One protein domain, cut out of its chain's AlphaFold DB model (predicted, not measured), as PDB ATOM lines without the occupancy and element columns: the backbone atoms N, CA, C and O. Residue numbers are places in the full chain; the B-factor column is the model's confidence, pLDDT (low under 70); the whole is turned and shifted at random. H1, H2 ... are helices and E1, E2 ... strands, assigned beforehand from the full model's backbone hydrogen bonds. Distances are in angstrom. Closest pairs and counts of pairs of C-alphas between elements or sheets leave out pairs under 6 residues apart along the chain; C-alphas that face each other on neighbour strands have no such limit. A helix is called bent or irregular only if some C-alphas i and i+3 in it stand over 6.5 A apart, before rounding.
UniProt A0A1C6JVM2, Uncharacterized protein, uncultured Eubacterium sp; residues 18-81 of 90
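This is residues 18 to 81 of the 90 residues of an uncharacterized protein of uncultured Eubacterium sp (UniProt A0A1C6JVM2). A small antiparallel sheet, order E1 - E2 - E3, forms the middle, with helix H1 on one face and H2 on the opposite face; a long loop, residues 33 to 52, joins H1 to E2. The 64 printed residues include named elements E1, H1, E2, E3, H2 in chain order, class mixed. The whole is compact, radius of gyration of the C-alphas 10.5 A, spans 29 by 20 by 17 A.

E1, residues 20 to 25, 16.4 A long, begins at C-alpha 20 (-80.109, 91.878, 27.541). E2 is residues 53 to 57, E3 63 to 65, H1 26 to 32. H2, residues 66 to 76, 14.3 A long, ends at C-alpha 76 (-85.308, 87.882, 19.606); it is irregular, C-alphas 71 and 74 being 7.7 A apart.

Within hydrogen-bond range are N 22 and O 56 of antiparallel E1 and E2, 2.8 A, and N 64 and O 55 of the hairpin E2 and E3, 2.8 A. The closest C-alphas of E2 and H2 are Arg 53 and Glu 66, 5.6 A. H1 and H2 are apart. Every O i to N i+4 pair is within range in H1, 5 of 7 in H2.

The C-alphas farthest apart, Asn 31 and Ile 75, are 30.2 A apart. The printed part has no cut, the link H1 to E2 is long, and no printed residue is under 70.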
ATOM      1  N   SER A  18     -80.806  87.806  21.269       96.00
ATOM      2  CA  SER A  18     -80.315  87.343  22.570       96.00
ATOM      3  C   SER A  18     -79.613  88.432  23.390       96.00
ATOM      4  O   SER A  18     -78.738  88.128  24.199       96.00
ATOM      5  N   VAL A  19     -79.972  89.702  23.171       95.38
ATOM      6  CA  VAL A  19     -79.442  90.819  23.963       95.38
ATOM      7  C   VAL A  19     -80.232  90.997  25.255       95.38
ATOM      8  O   VAL A  19     -81.445  90.772  25.311       95.38
ATOM      9  N   ASP A  20     -79.524  91.453  26.279       95.50
ATOM     10  CA  ASP A  20     -80.109  91.878  27.541       95.50
ATOM     11  C   ASP A  20     -80.651  93.310  27.410       95.50
ATOM     12  O   ASP A  20     -80.018  94.193  26.816       95.50
ATOM     13  N   LEU A  21     -81.836  93.534  27.975       96.19
ATOM     14  CA  LEU A  21     -82.539  94.808  27.926       96.19
ATOM     15  C   LEU A  21     -82.860  95.301  29.330       96.19
ATOM     16  O   LEU A  21     -83.398  94.565  30.155       96.19
ATOM     17  N   ASN A  22     -82.614  96.581  29.563       95.94
ATOM     18  CA  ASN A  22     -83.019  97.254  30.778       95.94
ATOM     19  C   ASN A  22     -84.412  97.879  30.619       95.94
ATOM     20  O   ASN A  22     -84.605  98.685  29.700       95.94
ATOM     21  N   PRO A  23     -85.382  97.540  31.484       96.19
ATOM     22  CA  PRO A  23     -86.662  98.229  31.530       96.19
ATOM     23  C   PRO A  23     -86.480  99.638  32.105       96.19
ATOM     24  O   PRO A  23     -85.761  99.828  33.078       96.19
ATOM     25  N   THR A  24     -87.149 100.612  31.500       95.94
ATOM     26  CA  THR A  24     -87.107 102.031  31.877       95.94
ATOM     27  C   THR A  24     -88.376 102.720  31.362       95.94
ATOM     28  O   THR A  24     -89.309 102.060  30.878       95.94
ATOM     29  N   ASP A  25     -88.423 104.043  31.429       96.69
ATOM     30  CA  ASP A  25     -89.499 104.853  30.886       96.69
ATOM     31  C   ASP A  25     -88.996 106.015  30.016       96.69
ATOM     32  O   ASP A  25     -87.799 106.240  29.818       96.69
ATOM     33  N   GLY A  26     -89.941 106.723  29.399       96.81
ATOM     34  CA  GLY A  26     -89.623 107.806  28.480       96.81
ATOM     35  C   GLY A  26     -89.037 109.037  29.174       96.81
ATOM     36  O   GLY A  26     -88.258 109.760  28.553       96.81
ATOM     37  N   GLU A  27     -89.374 109.278  30.443       97.06
ATOM     38  CA  GLU A  27     -88.796 110.367  31.235       97.06
ATOM     39  C   GLU A  27     -87.312 110.103  31.519       97.06
ATOM     40  O   GLU A  27     -86.469 110.962  31.243       97.06
ATOM     41  N   GLU A  28     -86.965 108.895  31.963       95.62
ATOM     42  CA  GLU A  28     -85.575 108.496  32.190       95.62
ATOM     43  C   GLU A  28     -84.734 108.558  30.910       95.62
ATOM     44  O   GLU A  28     -83.626 109.102  30.935       95.62
ATOM     45  N   ILE A  29     -85.262 108.079  29.778       95.75
ATOM     46  CA  ILE A  29     -84.555 108.156  28.492       95.75
ATOM     47  C   ILE A  29     -84.317 109.612  28.080       95.75
ATOM     48  O   ILE A  29     -83.213 109.953  27.663       95.75
ATOM     49  N   VAL A  30     -85.320 110.489  28.181       96.38
ATOM     50  CA  VAL A  30     -85.157 111.900  27.788       96.38
ATOM     51  C   VAL A  30     -84.097 112.598  28.638       96.38
ATOM     52  O   VAL A  30     -83.326 113.399  28.106       96.38
ATOM     53  N   ASN A  31     -84.046 112.287  29.932       94.81
ATOM     54  CA  ASN A  31     -83.124 112.922  30.868       94.81
ATOM     55  C   ASN A  31     -81.688 112.392  30.750       94.81
ATOM     56  O   ASN A  31     -80.751 113.173  30.896       94.81
ATOM     57  N   ASN A  32     -81.512 111.096  30.475       95.00
ATOM     58  CA  ASN A  32     -80.204 110.437  30.558       95.00
ATOM     59  C   ASN A  32     -79.635 109.963  29.209       95.00
ATOM     60  O   ASN A  32     -78.434 109.746  29.088       95.00
ATOM     61  N   ALA A  33     -80.471 109.791  28.183       94.62
ATOM     62  CA  ALA A  33     -80.071 109.330  26.852       94.62
ATOM     63  C   ALA A  33     -80.853 110.051  25.732       94.62
ATOM     64  O   ALA A  33     -81.532 109.410  24.923       94.62
ATOM     65  N   PRO A  34     -80.753 111.391  25.617       94.75
ATOM     66  CA  PRO A  34     -81.552 112.189  24.676       94.75
ATOM     67  C   PRO A  34     -81.278 111.887  23.187       94.75
ATOM     68  O   PRO A  34     -82.001 112.359  22.299       94.75
ATOM     69  N   HIS A  35     -80.231 111.117  22.871       94.75
ATOM     70  CA  HIS A  35     -79.989 110.583  21.528       94.75
ATOM     71  C   HIS A  35     -80.966 109.461  21.148       94.75
ATOM     72  O   HIS A  35     -81.248 109.290  19.958       94.75
ATOM     73  N   LEU A  36     -81.535 108.747  22.124       96.38
ATOM     74  CA  LEU A  36     -82.539 107.700  21.935       96.38
ATOM     75  C   LEU A  36     -83.927 108.322  21.746       96.38
ATOM     76  O   LEU A  36     -84.723 108.452  22.667       96.38
ATOM     77  N   LYS A  37     -84.221 108.751  20.516       97.00
ATOM     78  CA  LYS A  37     -85.427 109.548  20.217       97.00
ATOM     79  C   LYS A  37     -86.655 108.728  19.844       97.00
ATOM     80  O   LYS A  37     -87.763 109.265  19.828       97.00
ATOM     81  N   GLN A  38     -86.468 107.470  19.454       97.62
ATOM     82  CA  GLN A  38     -87.530 106.651  18.879       97.62
ATOM     83  C   GLN A  38     -87.210 105.158  18.940       97.62
ATOM     84  O   GLN A  38     -86.044 104.767  18.936       97.62
ATOM     85  N   CYS A  39     -88.254 104.334  18.886       97.81
ATOM     86  CA  CYS A  39     -88.142 102.885  18.798       97.81
ATOM     87  C   CYS A  39     -87.397 102.456  17.529       97.81
ATOM     88  O   CYS A  39     -87.752 102.865  16.420       97.81
ATOM     89  N   ILE A  40     -86.414 101.566  17.675       96.81
ATOM     90  CA  ILE A  40     -85.632 101.041  16.544       96.81
ATOM     91  C   ILE A  40     -86.512 100.322  15.502       96.81
ATOM     92  O   ILE A  40     -86.289 100.440  14.289       96.81
ATOM     93  N   PHE A  41     -87.581  99.665  15.961       96.06
ATOM     94  CA  PHE A  41     -88.519  98.912  15.131       96.06
ATOM     95  C   PHE A  41     -89.560  99.819  14.463       96.06
ATOM     96  O   PHE A  41     -89.509 100.015  13.244       96.06
ATOM     97  N   CYS A  42     -90.477 100.403  15.244       96.62
ATOM     98  CA  CYS A  42     -91.645 101.124  14.722       96.62
ATOM     99  C   CYS A  42     -91.451 102.635  14.521       96.62
ATOM    100  O   CYS A  42     -92.310 103.257  13.907       96.62
ATOM    101  N   LEU A  43     -90.341 103.222  14.990       96.31
ATOM    102  CA  LEU A  43     -90.088 104.672  14.973       96.31
ATOM    103  C   LEU A  43     -91.046 105.515  15.841       96.31
ATOM    104  O   LEU A  43     -91.035 106.742  15.736       96.31
ATOM    105  N   ASP A  44     -91.836 104.893  16.725       97.56
ATOM    106  CA  ASP A  44     -92.594 105.639  17.734       97.56
ATOM    107  C   ASP A  44     -91.642 106.460  18.596       97.56
ATOM    108  O   ASP A  44     -90.563 105.995  18.963       97.56
ATOM    109  N   LYS A  45     -92.038 107.694  18.907       98.06
ATOM    110  CA  LYS A  45     -91.175 108.655  19.591       98.06
ATOM    111  C   LYS A  45     -91.132 108.402  21.089       98.06
ATOM    112  O   LYS A  45     -92.158 108.123  21.713       98.06
ATOM    113  N   VAL A  46     -89.950 108.599  21.657       97.88
ATOM    114  CA  VAL A  46     -89.788 108.738  23.101       97.88
ATOM    115  C   VAL A  46     -90.377 110.084  23.515       97.88
ATOM    116  O   VAL A  46     -90.074 111.127  22.931       97.88
ATOM    117  N   MET A  47     -91.260 110.045  24.503       97.19
ATOM    118  CA  MET A  47     -91.914 111.189  25.116       97.19
ATOM    119  C   MET A  47     -91.405 111.315  26.546       97.19
ATOM    120  O   MET A  47     -91.211 110.305  27.210       97.19
ATOM    121  N   ASN A  48     -91.246 112.544  27.035       96.94
ATOM    122  CA  ASN A  48     -90.893 112.783  28.434       96.94
ATOM    123  C   ASN A  48     -92.094 112.440  29.335       96.94
ATOM    124  O   ASN A  48     -92.944 113.294  29.595       96.94
ATOM    125  N   SER A  49     -92.235 111.161  29.675       96.06
ATOM    126  CA  SER A  49     -93.363 110.619  30.422       96.06
ATOM    127  C   SER A  49     -92.961 109.323  31.131       96.06
ATOM    128  O   SER A  49     -92.562 108.373  30.446       96.06
ATOM    129  N   PRO A  50     -93.186 109.220  32.453       95.12
ATOM    130  CA  PRO A  50     -92.916 107.997  33.209       95.12
ATOM    131  C   PRO A  50     -93.937 106.886  32.913       95.12
ATOM    132  O   PRO A  50     -93.767 105.732  33.289       95.12
ATOM    133  N   TYR A  51     -95.030 107.214  32.217       95.31
ATOM    134  CA  TYR A  51     -96.065 106.251  31.827       95.31
ATOM    135  C   TYR A  51     -95.787 105.583  30.480       95.31
ATOM    136  O   TYR A  51     -96.557 104.729  30.046       95.31
ATOM    137  N   GLN A  52     -94.728 105.997  29.782       95.12
ATOM    138  CA  GLN A  52     -94.328 105.383  28.525       95.12
ATOM    139  C   GLN A  52     -93.237 104.356  28.814       95.12
ATOM    140  O   GLN A  52     -92.093 104.734  29.021       95.12
ATOM    141  N   ARG A  53     -93.580 103.065  28.833       97.31
ATOM    142  CA  ARG A  53     -92.613 102.003  29.127       97.31
ATOM    143  C   ARG A  53     -91.692 101.726  27.937       97.31
ATOM    144  O   ARG A  53     -92.149 101.589  26.796       97.31
ATOM    145  N   TRP A  54     -90.402 101.590  28.226       97.69
ATOM    146  CA  TRP A  54     -89.347 101.334  27.250       97.69
ATOM    147  C   TRP A  54     -88.366 100.271  27.728       97.69
ATOM    148  O   TRP A  54     -88.291  99.932  28.908       97.69
ATOM    149  N   PHE A  55     -87.599  99.760  26.772       97.25
ATOM    150  CA  PHE A  55     -86.522  98.811  26.987       97.25
ATOM    151  C   PHE A  55     -85.288  99.294  26.231       97.25
ATOM    152  O   PHE A  55     -85.377  99.603  25.040       97.25
ATOM    153  N   VAL A  56     -84.150  99.387  26.906       96.06
ATOM    154  CA  VAL A  56     -82.900  99.921  26.345       96.06
ATOM    155  C   VAL A  56     -81.830  98.840  26.388       96.06
ATOM    156  O   VAL A  56     -81.749  98.082  27.351       96.06
ATOM    157  N   THR A  57     -81.014  98.735  25.340       94.94
ATOM    158  CA  THR A  57     -79.860  97.823  25.345       94.94
ATOM    159  C   THR A  57     -78.843  98.256  26.400       94.94
ATOM    160  O   THR A  57     -78.695  99.449  26.653       94.94
ATOM    161  N   ILE A  58     -78.101  97.317  26.999       92.44
ATOM    162  CA  ILE A  58     -77.079  97.635  28.024       92.44
ATOM    163  C   ILE A  58     -76.116  98.735  27.552       92.44
ATOM    164  O   ILE A  58     -75.728  99.619  28.306       92.44
ATOM    165  N   ASP A  59     -75.731  98.706  26.278       91.31
ATOM    166  CA  ASP A  59     -74.796  99.666  25.701       91.31
ATOM    167  C   ASP A  59     -75.402 101.045  25.377       91.31
ATOM    168  O   ASP A  59     -74.655 101.915  24.918       91.31
ATOM    169  N   CYS A  60     -76.702 101.241  25.632       92.62
ATOM    170  CA  CYS A  60     -77.498 102.428  25.310       92.62
ATOM    171  C   CYS A  60     -77.493 102.805  23.815       92.62
ATOM    172  O   CYS A  60     -77.640 103.982  23.464       92.62
ATOM    173  N   ALA A  61     -77.322 101.825  22.919       93.31
ATOM    174  CA  ALA A  61     -77.304 102.050  21.473       93.31
ATOM    175  C   ALA A  61     -78.704 102.253  20.866       93.31
ATOM    176  O   ALA A  61     -78.848 102.973  19.875       93.31
ATOM    177  N   CYS A  62     -79.744 101.635  21.435       95.25
ATOM    178  CA  CYS A  62     -81.122 101.802  20.968       95.25
ATOM    179  C   CYS A  62     -82.161 101.581  22.073       95.25
ATOM    180  O   CYS A  62     -81.875 100.961  23.096       95.25
ATOM    181  N   CYS A  63     -83.389 102.048  21.827       96.81
ATOM    182  CA  CYS A  63     -84.552 101.779  22.666       96.81
ATOM    183  C   CYS A  63     -85.678 101.086  21.878       96.81
ATOM    184  O   CYS A  63     -85.807 101.221  20.654       96.81
ATOM    185  N   ILE A  64     -86.499 100.326  22.600       98.06
ATOM    186  CA  ILE A  64     -87.608  99.516  22.094       98.06
ATOM    187  C   ILE A  64     -88.851  99.868  22.915       98.06
ATOM    188  O   ILE A  64     -88.818  99.827  24.144       98.06
ATOM    189  N   CYS A  65     -89.943 100.246  22.248       98.12
ATOM    190  CA  CYS A  65     -91.198 100.555  22.936       98.12
ATOM    191  C   CYS A  65     -91.881  99.279  23.438       98.12
ATOM    192  O   CYS A  65     -91.666  98.200  22.882       98.12
ATOM    193  N   GLU A  66     -92.765  99.408  24.426       97.88
ATOM    194  CA  GLU A  66     -93.507  98.280  25.007       97.88
ATOM    195  C   GLU A  66     -94.199  97.379  23.973       97.88
ATOM    196  O   GLU A  66     -94.087  96.158  24.053       97.88
ATOM    197  N   ASN A  67     -94.831  97.961  22.950       97.69
ATOM    198  CA  ASN A  67     -95.509  97.189  21.905       97.69
ATOM    199  C   ASN A  67     -94.531  96.339  21.082       97.69
ATOM    200  O   ASN A  67     -94.774  95.160  20.844       97.69
ATOM    201  N   CYS A  68     -93.401  96.916  20.654       97.44
ATOM    202  CA  CYS A  68     -92.402  96.158  19.895       97.44
ATOM    203  C   CYS A  68     -91.663  95.155  20.780       97.44
ATOM    204  O   CYS A  68     -91.295  94.091  20.295       97.44
ATOM    205  N   TYR A  69     -91.481  95.469  22.065       97.50
ATOM    206  CA  TYR A  69     -90.970  94.506  23.027       97.50
ATOM    207  C   TYR A  69     -91.900  93.289  23.109       97.50
ATOM    208  O   TYR A  69     -91.468  92.167  22.869       97.50
ATOM    209  N   SER A  70     -93.192  93.523  23.351       96.94
ATOM    210  CA  SER A  70     -94.216  92.476  23.440       96.94
ATOM    211  C   SER A  70     -94.282  91.603  22.184       96.94
ATOM    212  O   SER A  70     -94.367  90.383  22.292       96.94
ATOM    213  N   ASP A  71     -94.219  92.209  20.998       96.06
ATOM    214  CA  ASP A  71     -94.339  91.480  19.731       96.06
ATOM    215  C   ASP A  71     -93.109  90.622  19.399       96.06
ATOM    216  O   ASP A  71     -93.226  89.616  18.697       96.06
ATOM    217  N   PHE A  72     -91.922  91.033  19.853       95.62
ATOM    218  CA  PHE A  72     -90.655  90.489  19.362       95.62
ATOM    219  C   PHE A  72     -89.789  89.816  20.424       95.62
ATOM    220  O   PHE A  72     -88.864  89.100  20.047       95.62
ATOM    221  N   ASN A  73     -90.105  89.958  21.713       96.06
ATOM    222  CA  ASN A  73     -89.328  89.388  22.814       96.06
ATOM    223  C   ASN A  73     -89.029  87.894  22.629       96.06
ATOM    224  O   ASN A  73     -87.882  87.476  22.755       96.06
ATOM    225  N   GLU A  74     -90.027  87.092  22.257       94.88
ATOM    226  CA  GLU A  74     -89.825  85.653  22.046       94.88
ATOM    227  C   GLU A  74     -88.962  85.348  20.812       94.88
ATOM    228  O   GLU A  74     -88.155  84.425  20.833       94.88
ATOM    229  N   ILE A  75     -89.106  86.129  19.735       93.62
ATOM    230  CA  ILE A  75     -88.383  85.918  18.468       93.62
ATOM    231  C   ILE A  75     -86.910  86.310  18.609       93.62
ATOM    232  O   ILE A  75     -86.029  85.657  18.045       93.62
ATOM    233  N   PHE A  76     -86.651  87.391  19.342       95.38
ATOM    234  CA  PHE A  76     -85.308  87.882  19.606       95.38
ATOM    235  C   PHE A  76     -84.692  87.269  20.855       95.38
ATOM    236  O   PHE A  76     -83.509  87.484  21.074       95.38
ATOM    237  N   GLU A  77     -85.442  86.478  21.624       96.88
ATOM    238  CA  GLU A  77     -84.960  85.822  22.842       96.88
ATOM    239  C   GLU A  77     -84.376  86.844  23.837       96.88
ATOM    240  O   GLU A  77     -83.319  86.615  24.429       96.88
ATOM    241  N   TRP A  78     -85.031  88.004  23.984       96.69
ATOM    242  CA  TRP A  78     -84.557  89.042  24.896       96.69
ATOM    243  C   TRP A  78     -84.690  88.607  26.348       96.69
ATOM    244  O   TRP A  78     -85.623  87.911  26.754       96.69
ATOM    245  N   LYS A  79     -83.754  89.085  27.159       94.44
ATOM    246  CA  LYS A  79     -83.803  88.926  28.603       94.44
ATOM    247  C   LYS A  79     -83.917  90.300  29.241       94.44
ATOM    248  O   LYS A  79     -83.085  91.176  29.030       94.44
ATOM    249  N   THR A  80     -84.980  90.490  30.014       94.31
ATOM    250  CA  THR A  80     -85.177  91.725  30.778       94.31
ATOM    251  C   THR A  80     -84.344  91.664  32.052       94.31
ATOM    252  O   THR A  80     -84.438  90.692  32.806       94.31
ATOM    253  N   LEU A  81     -83.536  92.692  32.274       91.31
ATOM    254  CA  LEU A  81     -82.852  92.952  33.536       91.31
ATOM    255  C   LEU A  81     -83.814  93.622  34.525       91.31
ATOM    256  O   LEU A  81     -84.943  93.960  34.179       91.31
TER     257      LEU A  81